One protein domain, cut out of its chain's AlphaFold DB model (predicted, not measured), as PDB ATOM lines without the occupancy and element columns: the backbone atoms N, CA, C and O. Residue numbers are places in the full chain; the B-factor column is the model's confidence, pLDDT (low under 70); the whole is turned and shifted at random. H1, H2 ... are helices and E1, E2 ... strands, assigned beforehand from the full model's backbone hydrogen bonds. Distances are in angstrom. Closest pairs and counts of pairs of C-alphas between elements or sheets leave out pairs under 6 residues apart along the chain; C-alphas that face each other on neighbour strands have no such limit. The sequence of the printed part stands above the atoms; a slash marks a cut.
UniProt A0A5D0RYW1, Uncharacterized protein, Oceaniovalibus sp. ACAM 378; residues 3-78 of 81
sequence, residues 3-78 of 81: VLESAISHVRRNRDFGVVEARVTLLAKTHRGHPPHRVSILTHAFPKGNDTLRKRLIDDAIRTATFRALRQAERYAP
ATOM      1  N   VAL A   3     -44.098  38.711  35.250       93.69
ATOM      2  CA  VAL A   3     -43.785  40.149  35.260       93.69
ATOM      3  C   VAL A   3     -43.146  40.522  33.932       93.69
ATOM      4  O   VAL A   3     -42.193  39.880  33.509       93.69
ATOM      5  N   LEU A   4     -43.685  41.549  33.283       95.31
ATOM      6  CA  LEU A   4     -43.194  42.068  32.007       95.31
ATOM      7  C   LEU A   4     -42.316  43.303  32.213       95.31
ATOM      8  O   LEU A   4     -41.315  43.477  31.531       95.31
ATOM      9  N   GLU A   5     -42.683  44.146  33.178       96.62
ATOM     10  CA  GLU A   5     -41.982  45.389  33.478       96.62
ATOM     11  C   GLU A   5     -42.095  45.719  34.969       96.62
ATOM     12  O   GLU A   5     -43.069  45.344  35.634       96.62
ATOM     13  N   SER A   6     -41.108  46.448  35.492       97.06
ATOM     14  CA  SER A   6     -41.143  46.999  36.845       97.06
ATOM     15  C   SER A   6     -40.632  48.439  36.887       97.06
ATOM     16  O   SER A   6     -39.580  48.763  36.332       97.06
ATOM     17  N   ALA A   7     -41.353  49.287  37.614       98.06
ATOM     18  CA  ALA A   7     -40.976  50.666  37.894       98.06
ATOM     19  C   ALA A   7     -40.969  50.917  39.406       98.06
ATOM     20  O   ALA A   7     -41.829  50.417  40.132       98.06
ATOM     21  N   ILE A   8     -40.004  51.705  39.879       97.88
ATOM     22  CA  ILE A   8     -39.861  52.078  41.290       97.88
ATOM     23  C   ILE A   8     -40.046  53.585  41.402       97.88
ATOM     24  O   ILE A   8     -39.462  54.346  40.635       97.88
ATOM     25  N   SER A   9     -40.856  54.015  42.361       97.81
ATOM     26  CA  SER A   9     -41.142  55.423  42.624       97.81
ATOM     27  C   SER A   9     -41.293  55.669  44.123       97.81
ATOM     28  O   SER A   9     -41.438  54.719  44.894       97.81
ATOM     29  N   HIS A  10     -41.299  56.941  44.530       96.50
ATOM     30  CA  HIS A  10     -41.561  57.345  45.919       96.50
ATOM     31  C   HIS A  10     -40.647  56.635  46.928       96.50
ATOM     32  O   HIS A  10     -41.107  56.099  47.935       96.50
ATOM     33  N   VAL A  11     -39.350  56.583  46.621       95.94
ATOM     34  CA  VAL A  11     -38.359  55.929  47.478       95.94
ATOM     35  C   VAL A  11     -38.084  56.817  48.684       95.94
ATOM     36  O   VAL A  11     -37.690  57.972  48.528       95.94
ATOM     37  N   ARG A  12     -38.248  56.273  49.889       95.44
ATOM     38  CA  ARG A  12     -37.881  56.942  51.140       95.44
ATOM     39  C   ARG A  12     -37.191  55.977  52.091       95.44
ATOM     40  O   ARG A  12     -37.451  54.779  52.077       95.44
ATOM     41  N   ARG A  13     -36.330  56.503  52.958       94.06
ATOM     42  CA  ARG A  13     -35.754  55.737  54.065       94.06
ATOM     43  C   ARG A  13     -36.558  56.006  55.330       94.06
ATOM     44  O   ARG A  13     -36.628  57.148  55.777       94.06
ATOM     45  N   ASN A  14     -37.129  54.958  55.903       92.75
ATOM     46  CA  ASN A  14     -37.743  54.999  57.216       92.75
ATOM     47  C   ASN A  14     -36.633  54.973  58.278       92.75
ATOM     48  O   ASN A  14     -35.827  54.039  58.322       92.75
ATOM     49  N   ARG A  15     -36.537  56.044  59.074       90.00
ATOM     50  CA  ARG A  15     -35.468  56.210  60.068       90.00
ATOM     51  C   ARG A  15     -35.671  55.310  61.280       90.00
ATOM     52  O   ARG A  15     -34.684  54.771  61.768       90.00
ATOM     53  N   ASP A  16     -36.918  55.100  61.687       91.94
ATOM     54  CA  ASP A  16     -37.262  54.397  62.925       91.94
ATOM     55  C   ASP A  16     -36.965  52.899  62.812       91.94
ATOM     56  O   ASP A  16     -36.410  52.290  63.720       91.94
ATOM     57  N   PHE A  17     -37.258  52.319  61.646       88.56
ATOM     58  CA  PHE A  17     -37.051  50.889  61.386       88.56
ATOM     59  C   PHE A  17     -35.812  50.599  60.531       88.56
ATOM     60  O   PHE A  17     -35.497  49.445  60.247       88.56
ATOM     61  N   GLY A  18     -35.115  51.641  60.069       90.75
ATOM     62  CA  GLY A  18     -33.928  51.505  59.228       90.75
ATOM     63  C   GLY A  18     -34.182  50.855  57.862       90.75
ATOM     64  O   GLY A  18     -33.223  50.408  57.233       90.75
ATOM     65  N   VAL A  19     -35.432  50.805  57.389       94.88
ATOM     66  CA  VAL A  19     -35.822  50.201  56.104       94.88
ATOM     67  C   VAL A  19     -35.938  51.243  54.993       94.88
ATOM     68  O   VAL A  19     -36.170  52.427  55.235       94.88
ATOM     69  N   VAL A  20     -35.780  50.803  53.750       95.94
ATOM     70  CA  VAL A  20     -36.164  51.574  52.567       95.94
ATOM     71  C   VAL A  20     -37.560  51.154  52.156       95.94
ATOM     72  O   VAL A  20     -37.832  49.969  51.979       95.94
ATOM     73  N   GLU A  21     -38.416  52.142  51.969       96.31
ATOM     74  CA  GLU A  21     -39.764  51.977  51.465       96.31
ATOM     75  C   GLU A  21     -39.840  52.526  50.050       96.31
ATOM     76  O   GLU A  21     -39.275  53.583  49.751       96.31
ATOM     77  N   ALA A  22     -40.544  51.825  49.172       97.56
ATOM     78  CA  ALA A  22     -40.763  52.295  47.817       97.56
ATOM     79  C   ALA A  22     -42.092  51.791  47.268       97.56
ATOM     80  O   ALA A  22     -42.567  50.711  47.614       97.56
ATOM     81  N   ARG A  23     -42.681  52.555  46.347       98.06
ATOM     82  CA  ARG A  23     -43.798  52.069  45.541       98.06
ATOM     83  C   ARG A  23     -43.244  51.380  44.301       98.06
ATOM     84  O   ARG A  23     -42.653  52.030  43.437       98.06
ATOM     85  N   VAL A  24     -43.487  50.081  44.200       98.12
ATOM     86  CA  VAL A  24     -43.137  49.258  43.043       98.12
ATOM     87  C   VAL A  24     -44.389  49.016  42.212       98.12
ATOM     88  O   VAL A  24     -45.383  48.482  42.701       98.12
ATOM     89  N   THR A  25     -44.339  49.416  40.946       98.06
ATOM     90  CA  THR A  25     -45.381  49.135  39.958       98.06
ATOM     91  C   THR A  25     -44.907  48.005  39.065       98.06
ATOM     92  O   THR A  25     -43.857  48.119  38.438       98.06
ATOM     93  N   LEU A  26     -45.674  46.924  39.006       96.56
ATOM     94  CA  LEU A  26     -45.411  45.764  38.164       96.56
ATOM     95  C   LEU A  26     -46.429  45.738  37.028       96.56
ATOM     96  O   LEU A  26     -47.629  45.749  37.294       96.56
ATOM     97  N   LEU A  27     -45.979  45.664  35.778       96.81
ATOM     98  CA  LEU A  27     -46.843  45.246  34.678       96.81
ATOM     99  C   LEU A  27     -46.809  43.721  34.635       96.81
ATOM    100  O   LEU A  27     -45.776  43.138  34.303       96.81
ATOM    101  N   ALA A  28     -47.905  43.068  35.013       94.12
ATOM    102  CA  ALA A  28     -47.900  41.628  35.218       94.12
ATOM    103  C   ALA A  28     -49.165  40.936  34.707       94.12
ATOM    104  O   ALA A  28     -50.266  41.482  34.744       94.12
ATOM    105  N   LYS A  29     -48.996  39.680  34.286       91.94
ATOM    106  CA  LYS A  29     -50.085  38.709  34.156       91.94
ATOM    107  C   LYS A  29     -50.176  37.920  35.459       91.94
ATOM    108  O   LYS A  29     -49.285  37.123  35.778       91.94
ATOM    109  N   THR A  30     -51.231  38.148  36.234       85.12
ATOM    110  CA  THR A  30     -51.419  37.481  37.534       85.12
ATOM    111  C   THR A  30     -51.987  36.068  37.390       85.12
ATOM    112  O   THR A  30     -51.616  35.195  38.169       85.12
ATOM    113  N   HIS A  31     -52.784  35.810  36.349       82.50
ATOM    114  CA  HIS A  31     -53.403  34.516  36.050       82.50
ATOM    115  C   HIS A  31     -53.528  34.281  34.539       82.50
ATOM    116  O   HIS A  31     -53.375  35.202  33.732       82.50
ATOM    117  N   ARG A  32     -53.744  33.020  34.150       81.62
ATOM    118  CA  ARG A  32     -53.890  32.619  32.744       81.62
ATOM    119  C   ARG A  32     -55.188  33.196  32.175       81.62
ATOM    120  O   ARG A  32     -56.191  33.257  32.870       81.62
ATOM    121  N   GLY A  33     -55.153  33.624  30.916       81.25
ATOM    122  CA  GLY A  33     -56.320  34.184  30.223       81.25
ATOM    123  C   GLY A  33     -56.569  35.671  30.479       81.25
ATOM    124  O   GLY A  33     -57.290  36.285  29.705       81.25
ATOM    125  N   HIS A  34     -55.926  36.282  31.479       80.00
ATOM    126  CA  HIS A  34     -56.099  37.709  31.745       80.00
ATOM    127  C   HIS A  34     -55.027  38.572  31.074       80.00
ATOM    128  O   HIS A  34     -53.850  38.180  31.008       80.00
ATOM    129  N   PRO A  35     -55.410  39.766  30.583       89.31
ATOM    130  CA  PRO A  35     -54.458  40.703  30.017       89.31
ATOM    131  C   PRO A  35     -53.465  41.184  31.091       89.31
ATOM    132  O   PRO A  35     -53.797  41.228  32.286       89.31
ATOM    133  N   PRO A  36     -52.236  41.555  30.687       92.56
ATOM    134  CA  PRO A  36     -51.313  42.234  31.583       92.56
ATOM    135  C   PRO A  36     -51.952  43.502  32.145       92.56
ATOM    136  O   PRO A  36     -52.544  44.284  31.405       92.56
ATOM    137  N   HIS A  37     -51.798  43.728  33.442       92.31
ATOM    138  CA  HIS A  37     -52.262  44.944  34.099       92.31
ATOM    139  C   HIS A  37     -51.236  45.421  35.120       92.31
ATOM    140  O   HIS A  37     -50.338  44.682  35.536       92.31
ATOM    141  N   ARG A  38     -51.349  46.696  35.493       95.06
ATOM    142  CA  ARG A  38     -50.456  47.319  36.467       95.06
ATOM    143  C   ARG A  38     -50.886  46.953  37.882       95.06
ATOM    144  O   ARG A  38     -52.042  47.136  38.251       95.06
ATOM    145  N   VAL A  39     -49.932  46.509  38.688       94.31
ATOM    146  CA  VAL A  39     -50.102  46.233  40.114       94.31
ATOM    147  C   VAL A  39     -49.125  47.109  40.883       94.31
ATOM    148  O   VAL A  39     -47.916  46.981  40.722       94.31
ATOM    149  N   SER A  40     -49.648  48.017  41.706       96.19
ATOM    150  CA  SER A  40     -48.832  48.897  42.548       96.19
ATOM    151  C   SER A  40     -48.785  48.371  43.977       96.19
ATOM    152  O   SER A  40     -49.819  48.245  44.632       96.19
ATOM    153  N   ILE A  41     -47.581  48.091  44.465       96.81
ATOM    154  CA  ILE A  41     -47.325  47.577  45.809       96.81
ATOM    155  C   ILE A  41     -46.387  48.540  46.537       96.81
ATOM    156  O   ILE A  41     -45.401  49.007  45.971       96.81
ATOM    157  N   LEU A  42     -46.701  48.845  47.795       96.44
ATOM    158  CA  LEU A  42     -45.752  49.479  48.705       96.44
ATOM    159  C   LEU A  42     -44.869  48.380  49.299       96.44
ATOM    160  O   LEU A  42     -45.395  47.471  49.942       96.44
ATOM    161  N   THR A  43     -43.565  48.455  49.062       96.19
ATOM    162  CA  THR A  43     -42.592  47.458  49.512       96.19
ATOM    163  C   THR A  43     -41.605  48.036  50.500       96.19
ATOM    164  O   THR A  43     -41.373  49.247  50.535       96.19
ATOM    165  N   HIS A  44     -41.025  47.139  51.296       94.81
ATOM    166  CA  HIS A  44     -40.077  47.473  52.349       94.81
ATOM    167  C   HIS A  44     -38.868  46.551  52.215       94.81
ATOM    168  O   HIS A  44     -39.007  45.332  52.151       94.81
ATOM    169  N   ALA A  45     -37.666  47.114  52.173       94.69
ATOM    170  CA  ALA A  45     -36.437  46.335  52.139       94.69
ATOM    171  C   ALA A  45     -35.382  46.956  53.047       94.69
ATOM    172  O   ALA A  45     -35.184  48.171  53.058       94.69
ATOM    173  N   PHE A  46     -34.639  46.120  53.770       93.31
ATOM    174  CA  PHE A  46     -33.454  46.598  54.472       93.31
ATOM    175  C   PHE A  46     -32.422  47.132  53.461       93.31
ATOM    176  O   PHE A  46     -32.309  46.585  52.361       93.31
ATOM    177  N   PRO A  47     -31.654  48.189  53.790       87.44
ATOM    178  CA  PRO A  47     -30.597  48.715  52.925       87.44
ATOM    179  C   PRO A  47     -29.467  47.706  52.693       87.44
ATOM    180  O   PRO A  47     -28.887  47.658  51.609       87.44
ATOM    181  N   LYS A  48     -29.180  46.871  53.696       86.81
ATOM    182  CA  LYS A  48     -28.140  45.834  53.661       86.81
ATOM    183  C   LYS A  48     -28.738  44.462  53.344       86.81
ATOM    184  O   LYS A  48     -29.893  44.201  53.661       86.81
ATOM    185  N   GLY A  49     -27.933  43.601  52.727       86.88
ATOM    186  CA  GLY A  49     -28.278  42.221  52.374       86.88
ATOM    187  C   GLY A  49     -27.564  41.779  51.096       86.88
ATOM    188  O   GLY A  49     -26.908  42.595  50.454       86.88
ATOM    189  N   ASN A  50     -27.719  40.506  50.734       90.69
ATOM    190  CA  ASN A  50     -26.881  39.848  49.721       90.69
ATOM    191  C   ASN A  50     -27.154  40.293  48.272       90.69
ATOM    192  O   ASN A  50     -26.270  40.204  47.432       90.69
ATOM    193  N   ASP A  51     -28.356  40.802  47.993       93.81
ATOM    194  CA  ASP A  51     -28.768  41.291  46.672       93.81
ATOM    195  C   ASP A  51     -28.826  42.822  46.590       93.81
ATOM    196  O   ASP A  51     -28.904  43.523  47.604       93.81
ATOM    197  N   THR A  52     -28.896  43.354  45.363       95.12
ATOM    198  CA  THR A  52     -29.159  44.784  45.146       95.12
ATOM    199  C   THR A  52     -30.494  45.203  45.767       95.12
ATOM    200  O   THR A  52     -31.491  44.477  45.713       95.12
ATOM    201  N   LEU A  53     -30.548  46.420  46.316       94.00
ATOM    202  CA  LEU A  53     -31.768  46.966  46.917       94.00
ATOM    203  C   LEU A  53     -32.952  46.946  45.936       94.00
ATOM    204  O   LEU A  53     -34.066  46.595  46.320       94.00
ATOM    205  N   ARG A  54     -32.692  47.260  44.660       94.81
ATOM    206  CA  ARG A  54     -33.685  47.207  43.581       94.81
ATOM    207  C   ARG A  54     -34.315  45.820  43.466       94.81
ATOM    208  O   ARG A  54     -35.539  45.720  43.467       94.81
ATOM    209  N   LYS A  55     -33.495  44.767  43.382       95.38
ATOM    210  CA  LYS A  55     -33.972  43.383  43.265       95.38
ATOM    211  C   LYS A  55     -34.823  42.998  44.471       95.38
ATOM    212  O   LYS A  55     -35.943  42.543  44.291       95.38
ATOM    213  N   ARG A  56     -34.361  43.296  45.688       96.06
ATOM    214  CA  ARG A  56     -35.114  42.991  46.916       96.06
ATOM    215  C   ARG A  56     -36.487  43.666  46.962       96.06
ATOM    216  O   ARG A  56     -37.459  43.016  47.331       96.06
ATOM    217  N   LEU A  57     -36.572  44.940  46.571       96.12
ATOM    218  CA  LEU A  57     -37.844  45.669  46.504       96.12
ATOM    219  C   LEU A  57     -38.792  45.066  45.460       96.12
ATOM    220  O   LEU A  57     -39.992  44.984  45.705       96.12
ATOM    221  N   ILE A  58     -38.273  44.645  44.304       96.31
ATOM    222  CA  ILE A  58     -39.076  44.005  43.252       96.31
ATOM    223  C   ILE A  58     -39.544  42.617  43.699       96.31
ATOM    224  O   ILE A  58     -40.724  42.305  43.561       96.31
ATOM    225  N   ASP A  59     -38.665  41.808  44.287       95.56
ATOM    226  CA  ASP A  59     -39.001  40.467  44.772       95.56
ATOM    227  C   ASP A  59     -40.067  40.523  45.874       95.56
ATOM    228  O   ASP A  59     -41.010  39.729  45.877       95.56
ATOM    229  N   ASP A  60     -39.968  41.500  46.779       95.62
ATOM    230  CA  ASP A  60     -40.996  41.764  47.787       95.62
ATOM    231  C   ASP A  60     -42.347  42.149  47.158       95.62
ATOM    232  O   ASP A  60     -43.399  41.628  47.548       95.62
ATOM    233  N   ALA A  61     -42.325  42.984  46.110       96.31
ATOM    234  CA  ALA A  61     -43.529  43.361  45.372       96.31
ATOM    235  C   ALA A  61     -44.182  42.147  44.708       96.31
ATOM    236  O   ALA A  61     -45.401  41.996  44.769       96.31
ATOM    237  N   ILE A  62     -43.381  41.273  44.090       95.50
ATOM    238  CA  ILE A  62     -43.853  40.064  43.405       95.50
ATOM    239  C   ILE A  62     -44.490  39.099  44.403       95.50
ATOM    240  O   ILE A  62     -45.593  38.607  44.147       95.50
ATOM    241  N   ARG A  63     -43.841  38.854  45.549       94.94
ATOM    242  CA  ARG A  63     -44.395  38.007  46.617       94.94
ATOM    243  C   ARG A  63     -45.731  38.553  47.113       94.94
ATOM    244  O   ARG A  63     -46.728  37.831  47.115       94.94
ATOM    245  N   THR A  64     -45.780  39.843  47.440       94.19
ATOM    246  CA  THR A  64     -47.003  40.498  47.923       94.19
ATOM    247  C   THR A  64     -48.118  40.493  46.872       94.19
ATOM    248  O   THR A  64     -49.271  40.198  47.192       94.19
ATOM    249  N   ALA A  65     -47.802  40.785  45.607       92.25
ATOM    250  CA  ALA A  65     -48.770  40.771  44.511       92.25
ATOM    251  C   ALA A  65     -49.325  39.364  44.250       92.25
ATOM    252  O   ALA A  65     -50.532  39.206  44.075       92.25
ATOM    253  N   THR A  66     -48.466  38.342  44.285       91.19
ATOM    254  CA  THR A  66     -48.875  36.940  44.116       91.19
ATOM    255  C   THR A  66     -49.830  36.519  45.229       91.19
ATOM    256  O   THR A  66     -50.898  35.983  44.947       91.19
ATOM    257  N   PHE A  67     -49.503  36.839  46.483       88.94
ATOM    258  CA  PHE A  67     -50.371  36.545  47.621       88.94
ATOM    259  C   PHE A  67     -51.739  37.239  47.512       88.94
ATOM    260  O   PHE A  67     -52.777  36.620  47.748       88.94
ATOM    261  N   ARG A  68     -51.766  38.515  47.101       87.19
ATOM    262  CA  ARG A  68     -53.018  39.258  46.877       87.19
ATOM    263  C   ARG A  68     -53.858  38.663  45.747       87.19
ATOM    264  O   ARG A  68     -55.074  38.589  45.891       87.19
ATOM    265  N   ALA A  69     -53.229  38.241  44.652       84.38
ATOM    266  CA  ALA A  69     -53.925  37.629  43.524       84.38
ATOM    267  C   ALA A  69     -54.579  36.293  43.915       84.38
ATOM    268  O   ALA A  69     -55.740  36.072  43.581       84.38
ATOM    269  N   LEU A  70     -53.875  35.448  44.679       81.62
ATOM    270  CA  LEU A  70     -54.431  34.196  45.209       81.62
ATOM    271  C   LEU A  70     -55.656  34.458  46.100       81.62
ATOM    272  O   LEU A  70     -56.720  33.893  45.869       81.62
ATOM    273  N   ARG A  71     -55.547  35.407  47.038       82.88
ATOM    274  CA  ARG A  71     -56.655  35.817  47.922       82.88
ATOM    275  C   ARG A  71     -57.869  36.367  47.169       82.88
ATOM    276  O   ARG A  71     -58.999  36.209  47.623       82.88
ATOM    277  N   GLN A  72     -57.656  37.071  46.059       78.19
ATOM    278  CA  GLN A  72     -58.760  37.550  45.225       78.19
ATOM    279  C   GLN A  72     -59.453  36.390  44.513       78.19
ATOM    280  O   GLN A  72     -60.677  36.336  44.532       78.19
ATOM    281  N   ALA A  73     -58.697  35.445  43.947       73.56
ATOM    282  CA  ALA A  73     -59.268  34.271  43.293       73.56
ATOM    283  C   ALA A  73     -60.165  33.457  44.246       73.56
ATOM    284  O   ALA A  73     -61.284  33.115  43.881       73.56
ATOM    285  N   GLU A  74     -59.727  33.239  45.491       74.00
ATOM    286  CA  GLU A  74     -60.526  32.561  46.528       74.00
ATOM    287  C   GLU A  74     -61.850  33.282  46.828       74.00
ATOM    288  O   GLU A  74     -62.881  32.639  47.008       74.00
ATOM    289  N   ARG A  75     -61.848  34.621  46.857       71.06
ATOM    290  CA  ARG A  75     -63.053  35.421  47.139       71.06
ATOM    291  C   ARG A  75     -64.097  35.374  46.027       71.06
ATOM    292  O   ARG A  75     -65.277  35.515  46.327       71.06
ATOM    293  N   TYR A  76     -63.683  35.208  44.772       63.09
ATOM    294  CA  TYR A  76     -64.593  35.188  43.621       63.09
ATOM    295  C   TYR A  76     -64.948  33.771  43.138       63.09
ATOM    296  O   TYR A  76     -65.880  33.623  42.355       63.09
ATOM    297  N   ALA A  77     -64.272  32.730  43.640       58.69
ATOM    298  CA  ALA A  77     -64.587  31.331  43.348       58.69
ATOM    299  C   ALA A  77     -66.050  30.900  43.628       58.69
ATOM    300  O   ALA A  77     -66.580  30.145  42.816       58.69
ATOM    301  N   PRO A  78     -66.752  31.361  44.688       55.94
ATOM    302  CA  PRO A  78     -68.133  30.930  44.940       55.94
ATOM    303  C   PRO A  78     -69.194  31.606  44.051       55.94
ATOM    304  O   PRO A  78     -70.362  31.257  44.156       55.94
TER     305      PRO A  78
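This is residues 3 to 78 of the 81 residues of an uncharacterized protein of Oceaniovalibus sp. ACAM 378 (UniProt A0A5D0RYW1). A three-stranded antiparallel sheet, ordered E1 - E2 - E3, curls round residues 53 to 65 of one long helix, H1, on one face, making two layers. Along the 76 printed residues, three named strands form a meander, each the antiparallel neighbour of the one before, then H1 follows. The class is mixed; the whole is elongated, 43 by 24 by 23 A, and only just loose, close to compact, with radius of gyration 13.9 A.

E1, residues 3 to 13, forms a hairpin with E2, residues 20 to 29, with N 7 and O 25 2.9 A apart. E2 forms another with E3, residues 37 to 45, with N 24 and O 41 2.8 A apart. H1, residues 53 to 78, is on this strongly twisted sheet; its closest C-alphas to E3 are Ala 61 and Ile 41, 5.7 A. In H1, 21 of 22 O i to N i+4 pairs are within hydrogen-bond range.

E1 begins at C-alpha 3 (-43.785, 40.149, 35.260) and spans 25.7 A, E2 26.4 A, E3 24.0 A. H1 spans 39.8 A, ending at C-alpha 78 (-68.133, 30.930, 44.940).

The printed part has no cut and its links are short. Residues 76 to 78 have pLDDT under 70.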